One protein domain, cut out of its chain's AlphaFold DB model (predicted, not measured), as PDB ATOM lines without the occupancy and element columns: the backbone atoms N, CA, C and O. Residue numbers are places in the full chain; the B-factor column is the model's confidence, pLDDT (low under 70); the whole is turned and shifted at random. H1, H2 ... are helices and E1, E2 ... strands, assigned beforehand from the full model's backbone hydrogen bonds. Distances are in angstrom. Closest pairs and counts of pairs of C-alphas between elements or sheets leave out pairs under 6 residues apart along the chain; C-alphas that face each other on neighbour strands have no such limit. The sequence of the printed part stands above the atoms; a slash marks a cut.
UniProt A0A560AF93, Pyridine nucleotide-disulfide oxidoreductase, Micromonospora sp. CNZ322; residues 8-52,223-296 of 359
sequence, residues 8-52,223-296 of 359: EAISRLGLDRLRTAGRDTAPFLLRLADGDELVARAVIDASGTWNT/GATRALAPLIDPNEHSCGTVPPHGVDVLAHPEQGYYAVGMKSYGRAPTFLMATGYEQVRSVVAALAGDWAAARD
ATOM      1  N   GLU A   8     -90.343  64.539  11.092       97.06
ATOM      2  CA  GLU A   8     -91.724  64.322  10.634       97.06
ATOM      3  C   GLU A   8     -92.135  62.850  10.645       97.06
ATOM      4  O   GLU A   8     -93.309  62.543  10.837       97.06
ATOM      5  N   ALA A   9     -91.182  61.934  10.469       97.94
ATOM      6  CA  ALA A   9     -91.452  60.503  10.494       97.94
ATOM      7  C   ALA A   9     -90.249  59.707  11.000       97.94
ATOM      8  O   ALA A   9     -89.094  60.078  10.785       97.94
ATOM      9  N   ILE A  10     -90.543  58.584  11.647       98.31
ATOM     10  CA  ILE A  10     -89.583  57.633  12.189       98.31
ATOM     11  C   ILE A  10     -90.023  56.229  11.774       98.31
ATOM     12  O   ILE A  10     -91.171  55.835  11.981       98.31
ATOM     13  N   SER A  11     -89.093  55.464  11.213       97.56
ATOM     14  CA  SER A  11     -89.292  54.059  10.855       97.56
ATOM     15  C   SER A  11     -88.023  53.243  11.113       97.56
ATOM     16  O   SER A  11     -87.019  53.771  11.593       97.56
ATOM     17  N   ARG A  12     -88.051  51.949  10.793       97.81
ATOM     18  CA  ARG A  12     -86.861  51.098  10.696       97.81
ATOM     19  C   ARG A  12     -86.357  51.117   9.259       97.81
ATOM     20  O   ARG A  12     -87.138  50.990   8.317       97.81
ATOM     21  N   LEU A  13     -85.049  51.278   9.076       97.69
ATOM     22  CA  LEU A  13     -84.446  51.379   7.750       97.69
ATOM     23  C   LEU A  13     -84.792  50.145   6.898       97.69
ATOM     24  O   LEU A  13     -84.429  49.021   7.238       97.69
ATOM     25  N   GLY A  14     -85.509  50.366   5.793       95.62
ATOM     26  CA  GLY A  14     -85.925  49.313   4.861       95.62
ATOM     27  C   GLY A  14     -87.022  48.368   5.375       95.62
ATOM     28  O   GLY A  14     -87.308  47.371   4.707       95.62
ATOM     29  N   LEU A  15     -87.634  48.650   6.532       96.38
ATOM     30  CA  LEU A  15     -88.632  47.793   7.175       96.38
ATOM     31  C   LEU A  15     -89.857  48.605   7.618       96.38
ATOM     32  O   LEU A  15     -89.789  49.396   8.557       96.38
ATOM     33  N   ASP A  16     -91.002  48.343   6.989       95.12
ATOM     34  CA  ASP A  16     -92.301  48.802   7.492       95.12
ATOM     35  C   ASP A  16     -92.669  48.129   8.827       95.12
ATOM     36  O   ASP A  16     -92.015  47.182   9.285       95.12
ATOM     37  N   ARG A  17     -93.738  48.608   9.473       96.31
ATOM     38  CA  ARG A  17     -94.236  48.072  10.749       96.31
ATOM     39  C   ARG A  17     -94.539  46.567  10.727       96.31
ATOM     40  O   ARG A  17     -94.436  45.925  11.779       96.31
ATOM     41  N   LEU A  18     -94.932  45.986   9.592       96.69
ATOM     42  CA  LEU A  18     -95.401  44.596   9.506       96.69
ATOM     43  C   LEU A  18     -94.243  43.594   9.507       96.69
ATOM     44  O   LEU A  18     -94.361  42.512  10.086       96.69
ATOM     45  N   ARG A  19     -93.098  43.954   8.926       95.50
ATOM     46  CA  ARG A  19     -91.932  43.064   8.848       95.50
ATOM     47  C   ARG A  19     -91.260  42.877  10.212       95.50
ATOM     48  O   ARG A  19     -90.884  43.837  10.881       95.50
ATOM     49  N   THR A  20     -91.088  41.616  10.618       95.56
ATOM     50  CA  THR A  20     -90.472  41.247  11.910       95.56
ATOM     51  C   THR A  20     -89.008  40.823  11.783       95.56
ATOM     52  O   THR A  20     -88.195  41.214  12.614       95.56
ATOM     53  N   ALA A  21     -88.651  40.040  10.760       96.69
ATOM     54  CA  ALA A  21     -87.286  39.535  10.606       96.69
ATOM     55  C   ALA A  21     -86.277  40.688  10.446       96.69
ATOM     56  O   ALA A  21     -86.426  41.513   9.545       96.69
ATOM     57  N   GLY A  22     -85.269  40.732  11.325       94.31
ATOM     58  CA  GLY A  22     -84.208  41.749  11.335       94.31
ATOM     59  C   GLY A  22     -84.623  43.128  11.863       94.31
ATOM     60  O   GLY A  22     -83.828  44.061  11.800       94.31
ATOM     61  N   ARG A  23     -85.854  43.294  12.369       96.06
ATOM     62  CA  ARG A  23     -86.354  44.597  12.842       96.06
ATOM     63  C   ARG A  23     -85.640  45.099  14.094       96.06
ATOM     64  O   ARG A  23     -85.376  46.290  14.211       96.06
ATOM     65  N   ASP A  24     -85.358  44.194  15.018       93.38
ATOM     66  CA  ASP A  24     -84.709  44.445  16.306       93.38
ATOM     67  C   ASP A  24     -83.296  45.033  16.172       93.38
ATOM     68  O   ASP A  24     -82.857  45.790  17.035       93.38
ATOM     69  N   THR A  25     -82.613  44.722  15.072       93.88
ATOM     70  CA  THR A  25     -81.237  45.156  14.786       93.88
ATOM     71  C   THR A  25     -81.142  46.240  13.710       93.88
ATOM     72  O   THR A  25     -80.124  46.927  13.628       93.88
ATOM     73  N   ALA A  26     -82.188  46.438  12.899       97.25
ATOM     74  CA  ALA A  26     -82.220  47.496  11.893       97.25
ATOM     75  C   ALA A  26     -82.181  48.886  12.552       97.25
ATOM     76  O   ALA A  26     -82.929  49.133  13.501       97.25
ATOM     77  N   PRO A  27     -81.367  49.835  12.064       98.00
ATOM     78  CA  PRO A  27     -81.339  51.175  12.633       98.00
ATOM     79  C   PRO A  27     -82.642  51.929  12.333       98.00
ATOM     80  O   PRO A  27     -83.389  51.594  11.407       98.00
ATOM     81  N   PHE A  28     -82.907  52.977  13.105       98.69
ATOM     82  CA  PHE A  28     -83.983  53.913  12.814       98.69
ATOM     83  C   PHE A  28     -83.630  54.776  11.605       98.69
ATOM     84  O   PHE A  28     -82.490  55.217  11.470       98.69
ATOM     85  N   LEU A  29     -84.628  55.047  10.770       98.38
ATOM     86  CA  LEU A  29     -84.619  56.071   9.734       98.38
ATOM     87  C   LEU A  29     -85.520  57.216  10.202       98.38
ATOM     88  O   LEU A  29     -86.691  56.990  10.507       98.38
ATOM     89  N   LEU A  30     -84.975  58.426  10.266       98.25
ATOM     90  CA  LEU A  30     -85.694  59.644  10.611       98.25
ATOM     91  C   LEU A  30     -85.781  60.515   9.365       98.25
ATOM     92  O   LEU A  30     -84.749  60.826   8.774       98.25
ATOM     93  N   ARG A  31     -86.989  60.941   9.004       97.88
ATOM     94  CA  ARG A  31     -87.209  61.938   7.956       97.88
ATOM     95  C   ARG A  31     -87.428  63.303   8.584       97.88
ATOM     96  O   ARG A  31     -88.253  63.444   9.493       97.88
ATOM     97  N   LEU A  32     -86.678  64.284   8.109       97.81
ATOM     98  CA  LEU A  32     -86.762  65.671   8.533       97.81
ATOM     99  C   LEU A  32     -87.702  66.470   7.619       97.81
ATOM    100  O   LEU A  32     -87.978  66.068   6.491       97.81
ATOM    101  N   ALA A  33     -88.186  67.609   8.112       96.81
ATOM    102  CA  ALA A  33     -89.130  68.473   7.398       96.81
ATOM    103  C   ALA A  33     -88.550  69.156   6.147       96.81
ATOM    104  O   ALA A  33     -89.295  69.610   5.284       96.81
ATOM    105  N   ASP A  34     -87.225  69.241   6.040       95.62
ATOM    106  CA  ASP A  34     -86.517  69.703   4.840       95.62
ATOM    107  C   ASP A  34     -86.334  68.590   3.789       95.62
ATOM    108  O   ASP A  34     -85.847  68.855   2.691       95.62
ATOM    109  N   GLY A  35     -86.769  67.363   4.098       94.56
ATOM    110  CA  GLY A  35     -86.637  66.186   3.247       94.56
ATOM    111  C   GLY A  35     -85.381  65.354   3.512       94.56
ATOM    112  O   GLY A  35     -85.287  64.253   2.967       94.56
ATOM    113  N   ASP A  36     -84.455  65.822   4.357       96.62
ATOM    114  CA  ASP A  36     -83.252  65.065   4.706       96.62
ATOM    115  C   ASP A  36     -83.597  63.802   5.508       96.62
ATOM    116  O   ASP A  36     -84.561  63.744   6.281       96.62
ATOM    117  N   GLU A  37     -82.755  62.778   5.365       97.44
ATOM    118  CA  GLU A  37     -82.879  61.523   6.099       97.44
ATOM    119  C   GLU A  37     -81.660  61.279   6.993       97.44
ATOM    120  O   GLU A  37     -80.507  61.448   6.592       97.44
ATOM    121  N   LEU A  38     -81.922  60.855   8.230       97.25
ATOM    122  CA  LEU A  38     -80.904  60.499   9.212       97.25
ATOM    123  C   LEU A  38     -81.087  59.057   9.668       97.25
ATOM    124  O   LEU A  38     -82.205  58.582   9.850       97.25
ATOM    125  N   VAL A  39     -79.970  58.381   9.926       98.12
ATOM    126  CA  VAL A  39     -79.962  57.035  10.501       98.12
ATOM    127  C   VAL A  39     -79.501  57.109  11.953       98.12
ATOM    128  O   VAL A  39     -78.501  57.761  12.257       98.12
ATOM    129  N   ALA A  40     -80.216  56.441  12.858       97.75
ATOM    130  CA  ALA A  40     -79.903  56.433  14.284       97.75
ATOM    131  C   ALA A  40     -79.993  55.026  14.881       97.75
ATOM    132  O   ALA A  40     -80.845  54.223  14.507       97.75
ATOM    133  N   ARG A  41     -79.138  54.727  15.864       97.25
ATOM    134  CA  ARG A  41     -79.215  53.458  16.611       97.25
ATOM    135  C   ARG A  41     -80.351  53.430  17.641       97.25
ATOM    136  O   ARG A  41     -80.793  52.361  18.032       97.25
ATOM    137  N   ALA A  42     -80.766  54.604  18.112       97.81
ATOM    138  CA  ALA A  42     -81.768  54.795  19.152       97.81
ATOM    139  C   ALA A  42     -82.438  56.163  18.984       97.81
ATOM    140  O   ALA A  42     -81.834  57.081  18.421       97.81
ATOM    141  N   VAL A  43     -83.658  56.297  19.500       98.31
ATOM    142  CA  VAL A  43     -84.451  57.528  19.485       98.31
ATOM    143  C   VAL A  43     -85.017  57.777  20.881       98.31
ATOM    144  O   VAL A  43     -85.701  56.926  21.444       98.31
ATOM    145  N   ILE A  44     -84.751  58.964  21.427       98.25
ATOM    146  CA  ILE A  44     -85.388  59.466  22.647       98.25
ATOM    147  C   ILE A  44     -86.357  60.567  22.220       98.25
ATOM    148  O   ILE A  44     -85.937  61.654  21.820       98.25
ATOM    149  N   ASP A  45     -87.649  60.274  22.269       97.62
ATOM    150  CA  ASP A  45     -88.710  61.198  21.901       97.62
ATOM    151  C   ASP A  45     -89.141  62.034  23.110       97.62
ATOM    152  O   ASP A  45     -89.953  61.621  23.943       97.62
ATOM    153  N   ALA A  46     -88.570  63.234  23.183       96.50
ATOM    154  CA  ALA A  46     -88.888  64.258  24.170       96.50
ATOM    155  C   ALA A  46     -89.770  65.381  23.583       96.50
ATOM    156  O   ALA A  46     -89.717  66.513  24.062       96.50
ATOM    157  N   SER A  47     -90.579  65.110  22.545       95.00
ATOM    158  CA  SER A  47     -91.375  66.149  21.863       95.00
ATOM    159  C   SER A  47     -92.506  66.746  22.717       95.00
ATOM    160  O   SER A  47     -93.153  67.707  22.300       95.00
ATOM    161  N   GLY A  48     -92.782  66.166  23.889       94.62
ATOM    162  CA  GLY A  48     -93.841  66.603  24.797       94.62
ATOM    163  C   GLY A  48     -95.242  66.534  24.177       94.62
ATOM    164  O   GLY A  48     -95.498  65.776  23.242       94.62
ATOM    165  N   THR A  49     -96.162  67.329  24.729       94.19
ATOM    166  CA  THR A  49     -97.585  67.375  24.334       94.19
ATOM    167  C   THR A  49     -98.065  68.781  23.954       94.19
ATOM    168  O   THR A  49     -99.203  68.957  23.526       94.19
ATOM    169  N   TRP A  50     -97.196  69.790  24.082       91.88
ATOM    170  CA  TRP A  50     -97.540  71.214  23.983       91.88
ATOM    171  C   TRP A  50     -98.251  71.596  22.678       91.88
ATOM    172  O   TRP A  50     -99.202  72.372  22.680       91.88
ATOM    173  N   ASN A  51     -97.830  71.006  21.559       90.75
ATOM    174  CA  ASN A  51     -98.349  71.338  20.229       90.75
ATOM    175  C   ASN A  51     -99.692  70.665  19.902       90.75
ATOM    176  O   ASN A  51    -100.235  70.851  18.815       90.75
ATOM    177  N   THR A  52    -100.236  69.883  20.830       92.12
ATOM    178  CA  THR A  52    -101.485  69.142  20.659       92.12
ATOM    179  C   THR A  52    -102.413  69.392  21.847       92.12
ATOM    180  O   THR A  52    -102.610  68.512  22.691       92.12
ATOM    181  N   GLY A 223    -102.999  57.022  26.709       95.25
ATOM    182  CA  GLY A 223    -102.040  57.163  25.606       95.25
ATOM    183  C   GLY A 223    -100.582  57.270  26.078       95.25
ATOM    184  O   GLY A 223     -99.732  57.760  25.330       95.25
ATOM    185  N   ALA A 224    -100.331  56.862  27.325       96.38
ATOM    186  CA  ALA A 224     -99.029  56.736  27.971       96.38
ATOM    187  C   ALA A 224     -98.368  55.396  27.610       96.38
ATOM    188  O   ALA A 224     -99.024  54.517  27.049       96.38
ATOM    189  N   THR A 225     -97.100  55.196  27.973       96.19
ATOM    190  CA  THR A 225     -96.498  53.852  27.923       96.19
ATOM    191  C   THR A 225     -97.281  52.906  28.837       96.19
ATOM    192  O   THR A 225     -97.532  53.244  29.993       96.19
ATOM    193  N   ARG A 226     -97.685  51.724  28.342       96.88
ATOM    194  CA  ARG A 226     -98.596  50.825  29.083       96.88
ATOM    195  C   ARG A 226     -98.092  50.470  30.480       96.88
ATOM    196  O   ARG A 226     -98.869  50.505  31.423       96.88
ATOM    197  N   ALA A 227     -96.809  50.141  30.608       96.88
ATOM    198  CA  ALA A 227     -96.213  49.766  31.890       96.88
ATOM    199  C   ALA A 227     -96.211  50.918  32.911       96.88
ATOM    200  O   ALA A 227     -96.265  50.673  34.112       96.88
ATOM    201  N   LEU A 228     -96.176  52.167  32.436       96.56
ATOM    202  CA  LEU A 228     -96.230  53.358  33.276       96.56
ATOM    203  C   LEU A 228     -97.664  53.709  33.694       96.56
ATOM    204  O   LEU A 228     -97.856  54.235  34.784       96.56
ATOM    205  N   ALA A 229     -98.663  53.431  32.852       95.88
ATOM    206  CA  ALA A 229    -100.030  53.926  33.026       95.88
ATOM    207  C   ALA A 229    -100.659  53.652  34.410       95.88
ATOM    208  O   ALA A 229    -101.183  54.608  34.982       95.88
ATOM    209  N   PRO A 230    -100.548  52.444  35.008       94.75
ATOM    210  CA  PRO A 230    -101.082  52.195  36.348       94.75
ATOM    211  C   PRO A 230    -100.427  53.049  37.438       94.75
ATOM    212  O   PRO A 230    -101.054  53.332  38.441       94.75
ATOM    213  N   LEU A 231     -99.179  53.489  37.243       93.00
ATOM    214  CA  LEU A 231     -98.425  54.268  38.233       93.00
ATOM    215  C   LEU A 231     -98.785  55.761  38.222       93.00
ATOM    216  O   LEU A 231     -98.341  56.512  39.090       93.00
ATOM    217  N   ILE A 232     -99.505  56.211  37.191       92.75
ATOM    218  CA  ILE A 232     -99.783  57.629  36.932       92.75
ATOM    219  C   ILE A 232    -101.262  57.908  36.653       92.75
ATOM    220  O   ILE A 232    -101.590  59.026  36.244       92.75
ATOM    221  N   ASP A 233    -102.148  56.925  36.843       92.06
ATOM    222  CA  ASP A 233    -103.583  57.109  36.631       92.06
ATOM    223  C   ASP A 233    -104.102  58.208  37.575       92.06
ATOM    224  O   ASP A 233    -103.999  58.065  38.794       92.06
ATOM    225  N   PRO A 234    -104.654  59.322  37.059       87.25
ATOM    226  CA  PRO A 234    -105.127  60.421  37.900       87.25
ATOM    227  C   PRO A 234    -106.295  60.064  38.827       87.25
ATOM    228  O   PRO A 234    -106.567  60.834  39.754       87.25
ATOM    229  N   ASN A 235    -106.991  58.951  38.576       86.25
ATOM    230  CA  ASN A 235    -108.062  58.460  39.443       86.25
ATOM    231  C   ASN A 235    -107.510  57.802  40.716       86.25
ATOM    232  O   ASN A 235    -108.192  57.782  41.731       86.25
ATOM    233  N   GLU A 236    -106.272  57.307  40.678       84.00
ATOM    234  CA  GLU A 236    -105.628  56.618  41.803       84.00
ATOM    235  C   GLU A 236    -104.482  57.445  42.404       84.00
ATOM    236  O   GLU A 236    -104.229  57.408  43.609       84.00
ATOM    237  N   HIS A 237    -103.808  58.245  41.575       81.44
ATOM    238  CA  HIS A 237    -102.585  58.947  41.932       81.44
ATOM    239  C   HIS A 237    -102.711  60.471  41.868       81.44
ATOM    240  O   HIS A 237    -103.437  61.077  41.076       81.44
ATOM    241  N   SER A 238    -101.910  61.120  42.707       75.62
ATOM    242  CA  SER A 238    -101.636  62.552  42.680       75.62
ATOM    243  C   SER A 238    -100.153  62.783  42.383       75.62
ATOM    244  O   SER A 238     -99.375  61.835  42.344       75.62
ATOM    245  N   CYS A 239     -99.735  64.036  42.173       70.69
ATOM    246  CA  CYS A 239     -98.345  64.340  41.818       70.69
ATOM    247  C   CYS A 239     -97.327  63.797  42.840       70.69
ATOM    248  O   CYS A 239     -96.208  63.482  42.456       70.69
ATOM    249  N   GLY A 240     -97.702  63.675  44.118       69.88
ATOM    250  CA  GLY A 240     -96.839  63.176  45.188       69.88
ATOM    251  C   GLY A 240     -96.900  61.680  45.447       69.88
ATOM    252  O   GLY A 240     -96.106  61.194  46.238       69.88
ATOM    253  N   THR A 241     -97.828  60.953  44.821       76.44
ATOM    254  CA  THR A 241     -97.981  59.502  45.027       76.44
ATOM    255  C   THR A 241     -97.524  58.685  43.822       76.44
ATOM    256  O   THR A 241     -97.670  57.465  43.818       76.44
ATOM    257  N   VAL A 242     -96.992  59.345  42.788       83.12
ATOM    258  CA  VAL A 242     -96.384  58.672  41.641       83.12
ATOM    259  C   VAL A 242     -95.002  58.160  42.056       83.12
ATOM    260  O   VAL A 242     -94.148  58.976  42.415       83.12
ATOM    261  N   PRO A 243     -94.741  56.845  41.986       84.12
ATOM    262  CA  PRO A 243     -93.430  56.315  42.317       84.12
ATOM    263  C   PRO A 243     -92.373  56.795  41.309       84.12
ATOM    264  O   PRO A 243     -92.669  56.931  40.112       84.12
ATOM    265  N   PRO A 244     -91.123  57.010  41.753       85.88
ATOM    266  CA  PRO A 244     -89.991  57.185  40.857       85.88
ATOM    267  C   PRO A 244     -89.904  56.053  39.831       85.88
ATOM    268  O   PRO A 244     -90.108  54.885  40.158       85.88
ATOM    269  N   HIS A 245     -89.597  56.388  38.581       92.31
ATOM    270  CA  HIS A 245     -89.543  55.407  37.505       92.31
ATOM    271  C   HIS A 245     -88.571  55.811  36.397       92.31
ATOM    272  O   HIS A 245     -88.307  56.991  36.165       92.31
ATOM    273  N   GLY A 246     -88.070  54.800  35.692       94.38
ATOM    274  CA  GLY A 246     -87.071  54.938  34.639       94.38
ATOM    275  C   GLY A 246     -87.335  54.011  33.455       94.38
ATOM    276  O   GLY A 246     -88.478  53.677  33.146       94.38
ATOM    277  N   VAL A 247     -86.263  53.590  32.791       96.88
ATOM    278  CA  VAL A 247     -86.266  52.884  31.503       96.88
ATOM    279  C   VAL A 247     -87.211  51.679  31.442       96.88
ATOM    280  O   VAL A 247     -87.865  51.487  30.419       96.88
ATOM    281  N   ASP A 248     -87.330  50.902  32.523       94.88
ATOM    282  CA  ASP A 248     -88.081  49.639  32.527       94.88
ATOM    283  C   ASP A 248     -89.582  49.848  32.244       94.88
ATOM    284  O   ASP A 248     -90.195  49.025  31.567       94.88
ATOM    285  N   VAL A 249     -90.169  50.973  32.675       96.31
ATOM    286  CA  VAL A 249     -91.587  51.303  32.403       96.31
ATOM    287  C   VAL A 249     -91.779  52.259  31.220       96.31
ATOM    288  O   VAL A 249     -92.909  52.598  30.876       96.31
ATOM    289  N   LEU A 250     -90.683  52.699  30.594       97.25
ATOM    290  CA  LEU A 250     -90.676  53.563  29.405       97.25
ATOM    291  C   LEU A 250     -90.409  52.784  28.113       97.25
ATOM    292  O   LEU A 250     -90.547  53.334  27.022       97.25
ATOM    293  N   ALA A 251     -89.995  51.523  28.231       96.00
ATOM    294  CA  ALA A 251     -89.697  50.667  27.100       96.00
ATOM    295  C   ALA A 251     -90.957  50.326  26.287       96.00
ATOM    296  O   ALA A 251     -92.057  50.158  26.813       96.00
ATOM    297  N   HIS A 252     -90.764  50.171  24.980       97.06
ATOM    298  CA  HIS A 252     -91.771  49.686  24.044       97.06
ATOM    299  C   HIS A 252     -91.268  48.412  23.343       97.06
ATOM    300  O   HIS A 252     -90.066  48.134  23.362       97.06
ATOM    301  N   PRO A 253     -92.147  47.657  22.653       96.44
ATOM    302  CA  PRO A 253     -91.722  46.574  21.764       96.44
ATOM    303  C   PRO A 253     -90.717  47.032  20.695       96.44
ATOM    304  O   PRO A 253     -89.902  46.242  20.219       96.44
ATOM    305  N   GLU A 254     -90.760  48.312  20.315       97.12
ATOM    306  CA  GLU A 254     -89.757  48.940  19.465       97.12
ATOM    307  C   GLU A 254     -88.446  49.227  20.224       97.12
ATOM    308  O   GLU A 254     -88.280  50.273  20.850       97.12
ATOM    309  N   GLN A 255     -87.485  48.307  20.130       95.75
ATOM    310  CA  GLN A 255     -86.208  48.389  20.849       95.75
ATOM    311  C   GLN A 255     -85.408  49.663  20.531       95.75
ATOM    312  O   GLN A 255     -85.166  49.985  19.369       95.75
ATOM    313  N   GLY A 256     -84.948  50.376  21.558       96.50
ATOM    314  CA  GLY A 256     -84.163  51.603  21.392       96.50
ATOM    315  C   GLY A 256     -84.981  52.857  21.063       96.50
ATOM    316  O   GLY A 256     -84.378  53.912  20.870       96.50
ATOM    317  N   TYR A 257     -86.316  52.771  21.010       98.25
ATOM    318  CA  TYR A 257     -87.204  53.934  21.020       98.25
ATOM    319  C   TYR A 257     -87.779  54.145  22.424       98.25
ATOM    320  O   TYR A 257     -88.333  53.218  23.015       98.25
ATOM    321  N   TYR A 258     -87.697  55.374  22.932       98.31
ATOM    322  CA  TYR A 258     -88.236  55.751  24.238       98.31
ATOM    323  C   TYR A 258     -88.992  57.071  24.137       98.31
ATOM    324  O   TYR A 258     -88.389  58.096  23.821       98.31
ATOM    325  N   ALA A 259     -90.287  57.070  24.450       97.62
ATOM    326  CA  ALA A 259     -90.992  58.309  24.760       97.62
ATOM    327  C   ALA A 259     -90.640  58.729  26.192       97.62
ATOM    328  O   ALA A 259     -90.697  57.910  27.109       97.62
ATOM    329  N   VAL A 260     -90.280  59.996  26.394       97.81
ATOM    330  CA  VAL A 260     -89.895  60.540  27.707       97.81
ATOM    331  C   VAL A 260     -90.582  61.880  27.979       97.81
ATOM    332  O   VAL A 260     -91.212  62.487  27.108       97.81
ATOM    333  N   GLY A 261     -90.462  62.357  29.213       95.88
ATOM    334  CA  GLY A 261     -91.084  63.586  29.678       95.88
ATOM    335  C   GLY A 261     -92.610  63.515  29.635       95.88
ATOM    336  O   GLY A 261     -93.214  62.452  29.736       95.88
ATOM    337  N   MET A 262     -93.259  64.658  29.411       95.25
ATOM    338  CA  MET A 262     -94.724  64.736  29.352       95.25
ATOM    339  C   MET A 262     -95.338  63.813  28.281       95.25
ATOM    340  O   MET A 262     -96.496  63.421  28.395       95.25
ATOM    341  N   LYS A 263     -94.584  63.437  27.237       96.56
ATOM    342  CA  LYS A 263     -95.090  62.543  26.189       96.56
ATOM    343  C   LYS A 263     -95.333  61.124  26.707       96.56
ATOM    344  O   LYS A 263     -96.333  60.519  26.327       96.56
ATOM    345  N   SER A 264     -94.468  60.615  27.590       96.56
ATOM    346  CA  SER A 264     -94.612  59.268  28.167       96.56
ATOM    347  C   SER A 264     -95.805  59.156  29.113       96.56
ATOM    348  O   SER A 264     -96.383  58.080  29.233       96.56
ATOM    349  N   TYR A 265     -96.227  60.274  29.709       95.62
ATOM    350  CA  TYR A 265     -97.386  60.377  30.601       95.62
ATOM    351  C   TYR A 265     -98.736  60.441  29.878       95.62
ATOM    352  O   TYR A 265     -99.794  60.362  30.506       95.62
ATOM    353  N   GLY A 266     -98.725  60.617  28.558       94.88
ATOM    354  CA  GLY A 266     -99.938  60.751  27.771       94.88
ATOM    355  C   GLY A 266    -100.835  61.890  28.263       94.88
ATOM    356  O   GLY A 266    -100.497  63.067  28.130       94.88
ATOM    357  N   ARG A 267    -102.013  61.542  28.793       92.94
ATOM    358  CA  ARG A 267    -103.022  62.481  29.314       92.94
ATOM    359  C   ARG A 267    -102.961  62.693  30.830       92.94
ATOM    360  O   ARG A 267    -103.734  63.508  31.339       92.94
ATOM    361  N   ALA A 268    -102.098  61.981  31.552       92.06
ATOM    362  CA  ALA A 268    -101.997  62.117  33.000       92.06
ATOM    363  C   ALA A 268    -101.472  63.519  33.381       92.06
ATOM    364  O   ALA A 268    -100.444  63.948  32.865       92.06
ATOM    365  N   PRO A 269    -102.138  64.258  34.285       86.12
ATOM    366  CA  PRO A 269    -101.767  65.627  34.646       86.12
ATOM    367  C   PRO A 269    -100.694  65.706  35.747       86.12
ATOM    368  O   PRO A 269    -100.455  66.790  36.276       86.12
ATOM    369  N   THR A 270    -100.101  64.578  36.142       84.62
ATOM    370  CA  THR A 270     -99.245  64.429  37.331       84.62
ATOM    371  C   THR A 270     -97.747  64.565  37.047       84.62
ATOM    372  O   THR A 270     -96.925  64.328  37.926       84.62
ATOM    373  N   PHE A 271     -97.370  64.934  35.821       89.06
ATOM    374  CA  PHE A 271     -95.971  65.030  35.412       89.06
ATOM    375  C   PHE A 271     -95.244  66.218  36.056       89.06
ATOM    376  O   PHE A 271     -95.737  67.348  36.045       89.06
ATOM    377  N   LEU A 272     -94.017  65.972  36.520       86.88
ATOM    378  CA  LEU A 272     -93.086  66.985  37.011       86.88
ATOM    379  C   LEU A 272     -91.798  66.967  36.181       86.88
ATOM    380  O   LEU A 272     -91.328  65.914  35.754       86.88
ATOM    381  N   MET A 273     -91.173  68.135  35.996       89.06
ATOM    382  CA  MET A 273     -89.912  68.234  35.243       89.06
ATOM    383  C   MET A 273     -88.793  67.377  35.850       89.06
ATOM    384  O   MET A 273     -88.041  66.755  35.106       89.06
ATOM    385  N   ALA A 274     -88.721  67.306  37.184       87.94
ATOM    386  CA  ALA A 274     -87.761  66.459  37.890       87.94
ATOM    387  C   ALA A 274     -87.911  64.979  37.499       87.94
ATOM    388  O   ALA A 274     -86.914  64.318  37.219       87.94
ATOM    389  N   THR A 275     -89.149  64.493  37.360       90.56
ATOM    390  CA  THR A 275     -89.421  63.147  36.846       90.56
ATOM    391  C   THR A 275     -88.905  62.982  35.421       90.56
ATOM    392  O   THR A 275     -88.251  61.993  35.118       90.56
ATOM    393  N   GLY A 276     -89.126  63.964  34.543       93.88
ATOM    394  CA  GLY A 276     -88.595  63.928  33.177       93.88
ATOM    395  C   GLY A 276     -87.069  63.838  33.105       93.88
ATOM    396  O   GLY A 276     -86.539  63.101  32.274       93.88
ATOM    397  N   TYR A 277     -86.355  64.554  33.977       93.69
ATOM    398  CA  TYR A 277     -84.893  64.467  34.050       93.69
ATOM    399  C   TYR A 277     -84.427  63.075  34.467       93.69
ATOM    400  O   TYR A 277     -83.510  62.529  33.852       93.69
ATOM    401  N   GLU A 278     -85.102  62.479  35.446       94.56
ATOM    402  CA  GLU A 278     -84.808  61.122  35.888       94.56
ATOM    403  C   GLU A 278     -85.074  60.080  34.790       94.56
ATOM    404  O   GLU A 278     -84.230  59.220  34.529       94.56
ATOM    405  N   GLN A 279     -86.192  60.206  34.066       96.38
ATOM    406  CA  GLN A 279     -86.500  59.344  32.922       96.38
ATOM    407  C   GLN A 279     -85.377  59.380  31.874       96.38
ATOM    408  O   GLN A 279     -84.912  58.333  31.421       96.38
ATOM    409  N   VAL A 280     -84.912  60.578  31.500       96.94
ATOM    410  CA  VAL A 280     -83.835  60.742  30.510       96.94
ATOM    411  C   VAL A 280     -82.520  60.159  31.024       96.94
ATOM    412  O   VAL A 280     -81.859  59.439  30.278       96.94
ATOM    413  N   ARG A 281     -82.151  60.417  32.286       96.75
ATOM    414  CA  ARG A 281     -80.946  59.850  32.914       96.75
ATOM    415  C   ARG A 281     -80.955  58.321  32.837       96.75
ATOM    416  O   ARG A 281     -80.001  57.730  32.332       96.75
ATOM    417  N   SER A 282     -82.047  57.700  33.282       97.56
ATOM    418  CA  SER A 282     -82.225  56.246  33.287       97.56
ATOM    419  C   SER A 282     -82.150  55.646  31.872       97.56
ATOM    420  O   SER A 282     -81.412  54.686  31.642       97.56
ATOM    421  N   VAL A 283     -82.831  56.253  30.891       98.00
ATOM    422  CA  VAL A 283     -82.795  55.809  29.483       98.00
ATOM    423  C   VAL A 283     -81.392  55.930  28.886       98.00
ATOM    424  O   VAL A 283     -80.933  55.019  28.198       98.00
ATOM    425  N   VAL A 284     -80.684  57.032  29.142       97.75
ATOM    426  CA  VAL A 284     -79.323  57.236  28.622       97.75
ATOM    427  C   VAL A 284     -78.341  56.226  29.222       97.75
ATOM    428  O   VAL A 284     -77.521  55.687  28.478       97.75
ATOM    429  N   ALA A 285     -78.447  55.909  30.517       97.81
ATOM    430  CA  ALA A 285     -77.637  54.867  31.152       97.81
ATOM    431  C   ALA A 285     -77.874  53.488  30.510       97.81
ATOM    432  O   ALA A 285     -76.919  52.805  30.137       97.81
ATOM    433  N   ALA A 286     -79.139  53.125  30.262       97.56
ATOM    434  CA  ALA A 286     -79.482  51.882  29.572       97.56
ATOM    435  C   ALA A 286     -78.918  51.839  28.145       97.56
ATOM    436  O   ALA A 286     -78.319  50.845  27.734       97.56
ATOM    437  N   LEU A 287     -79.041  52.940  27.396       96.94
ATOM    438  CA  LEU A 287     -78.477  53.057  26.049       96.94
ATOM    439  C   LEU A 287     -76.946  52.987  26.039       96.94
ATOM    440  O   LEU A 287     -76.380  52.538  25.041       96.94
ATOM    441  N   ALA A 288     -76.274  53.413  27.110       97.69
ATOM    442  CA  ALA A 288     -74.832  53.263  27.292       97.69
ATOM    443  C   ALA A 288     -74.415  51.837  27.712       97.69
ATOM    444  O   ALA A 288     -73.226  51.528  27.697       97.69
ATOM    445  N   GLY A 289     -75.377  50.964  28.032       97.00
ATOM    446  CA  GLY A 289     -75.150  49.597  28.501       97.00
ATOM    447  C   GLY A 289     -74.996  49.468  30.019       97.00
ATOM    448  O   GLY A 289     -74.806  48.356  30.511       97.00
ATOM    449  N   ASP A 290     -75.108  50.568  30.767       97.75
ATOM    450  CA  ASP A 290     -75.054  50.571  32.230       97.75
ATOM    451  C   ASP A 290     -76.452  50.349  32.821       97.75
ATOM    452  O   ASP A 290     -77.158  51.268  33.243       97.75
ATOM    453  N   TRP A 291     -76.875  49.086  32.824       96.75
ATOM    454  CA  TRP A 291     -78.184  48.684  33.341       96.75
ATOM    455  C   TRP A 291     -78.315  48.816  34.860       96.75
ATOM    456  O   TRP A 291     -79.436  48.920  35.356       96.75
ATOM    457  N   ALA A 292     -77.199  48.810  35.595       96.81
ATOM    458  CA  ALA A 292     -77.216  49.027  37.036       96.81
ATOM    459  C   ALA A 292     -77.579  50.486  37.331       96.81
ATOM    460  O   ALA A 292     -78.565  50.737  38.021       96.81
ATOM    461  N   ALA A 293     -76.873  51.440  36.715       95.75
ATOM    462  CA  ALA A 293     -77.193  52.858  36.850       95.75
ATOM    463  C   ALA A 293     -78.570  53.207  36.265       95.75
ATOM    464  O   ALA A 293     -79.256  54.084  36.787       95.75
ATOM    465  N   ALA A 294     -79.001  52.532  35.195       96.00
ATOM    466  CA  ALA A 294     -80.319  52.755  34.609       96.00
ATOM    467  C   ALA A 294     -81.467  52.416  35.572       96.00
ATOM    468  O   ALA A 294     -82.476  53.119  35.586       96.00
ATOM    469  N   ARG A 295     -81.320  51.348  36.363       94.75
ATOM    470  CA  ARG A 295     -82.343  50.880  37.315       94.75
ATOM    471  C   ARG A 295     -82.242  51.517  38.693       94.75
ATOM    472  O   ARG A 295     -83.200  51.460  39.456       94.75
ATOM    473  N   ASP A 296     -81.107  52.127  38.998       92.75
ATOM    474  CA  ASP A 296     -80.922  52.936  40.191       92.75
ATOM    475  C   ASP A 296     -81.626  54.287  40.011       92.75
ATOM    476  O   ASP A 296     -81.045  55.229  39.475       92.75
TER     477      ASP A 296
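This is residues 8 to 52 and 223 to 296 of the 359 residues of the protein "Pyridine nucleotide-disulfide oxidoreductase" of Micromonospora sp. CNZ322 (UniProt A0A560AF93). A small antiparallel sheet, E1 E2 E3, makes one end of the long axis, and a looser body of helices and long links makes the rest; the short parallel pair E4 and E5 lies between that sheet and the cluster of H2, H3 and H4. H1 sits away from the other helices, among long unnamed stretches toward the other end. The printed part has 119 residues, with four named helices and five named strands in the order E1 E2 E3 E4 H1 H2 E5 H3 H4. The class is mixed, helices and strands, though only 49 residues are in named elements. The whole is compact, with a radius of gyration of the C-alphas of 15.3 A and spans of 44 by 35 by 24 A.

E1, residues 8 to 12, and E2, residues 28 to 32, form an antiparallel hairpin at 162 degrees, with N 11 and O 29 2.9 A apart, within hydrogen-bond range. E2 and E3, residues 37 to 40, form a second hairpin, at 147 degrees, with N 30 and O 38 at 2.8 A. The three strands are a meander, each the antiparallel neighbour of the one before, and E1 and E3 are its edge strands. E4, residues 43 to 45, and E3 meet only through their link. E5, residues 257 to 259, is the parallel neighbour of E4 at 12 degrees, with N 45 and O 258 at 2.8 A. H1, residues 229 to 232, touches no helix. H2, residues 247 to 250, touches residues 279 to 286 of H3, residues 273 to 288; their closest C-alphas, Val 247 and Val 283, are 5.0 A apart. H3 and E4 are near each other. H4, residues 291 to 295, touches H3 at its residues 281 to 286, closest at the C-alphas of Ser 282 and Ala 294, 4.2 A. H2 and H4 only just touch, with 3 pairs of C-alphas within 8 A, the closest those of Val 247 and Ala 294 at 6.7 A. Each O i to N i+4 pair is within hydrogen-bond range in H3 and H4; H1 and H2 are too short for such a pair.

E1 begins at C-alpha 8, (-91.724, 64.322, 10.634), and is 14.1 A long; E2 is 12.8 A and E3 10.1 A. H3 is 22.7 A long, from C-alpha 273 at (-89.912, 68.234, 35.243). H4 ends at C-alpha 295, (-82.343, 50.880, 37.315).

The C-alphas of Asp 36 and Glu 236, the farthest apart, are 44.1 A from each other. Residues 53 to 222 are not printed, and C-alphas 52 and 223 are 13.0 A apart across the cut. The links E1 to E2, H1 to H2 and E5 to H3 are long. Mean pLDDT of the printed part is 94.2, and residue 240 is under 70.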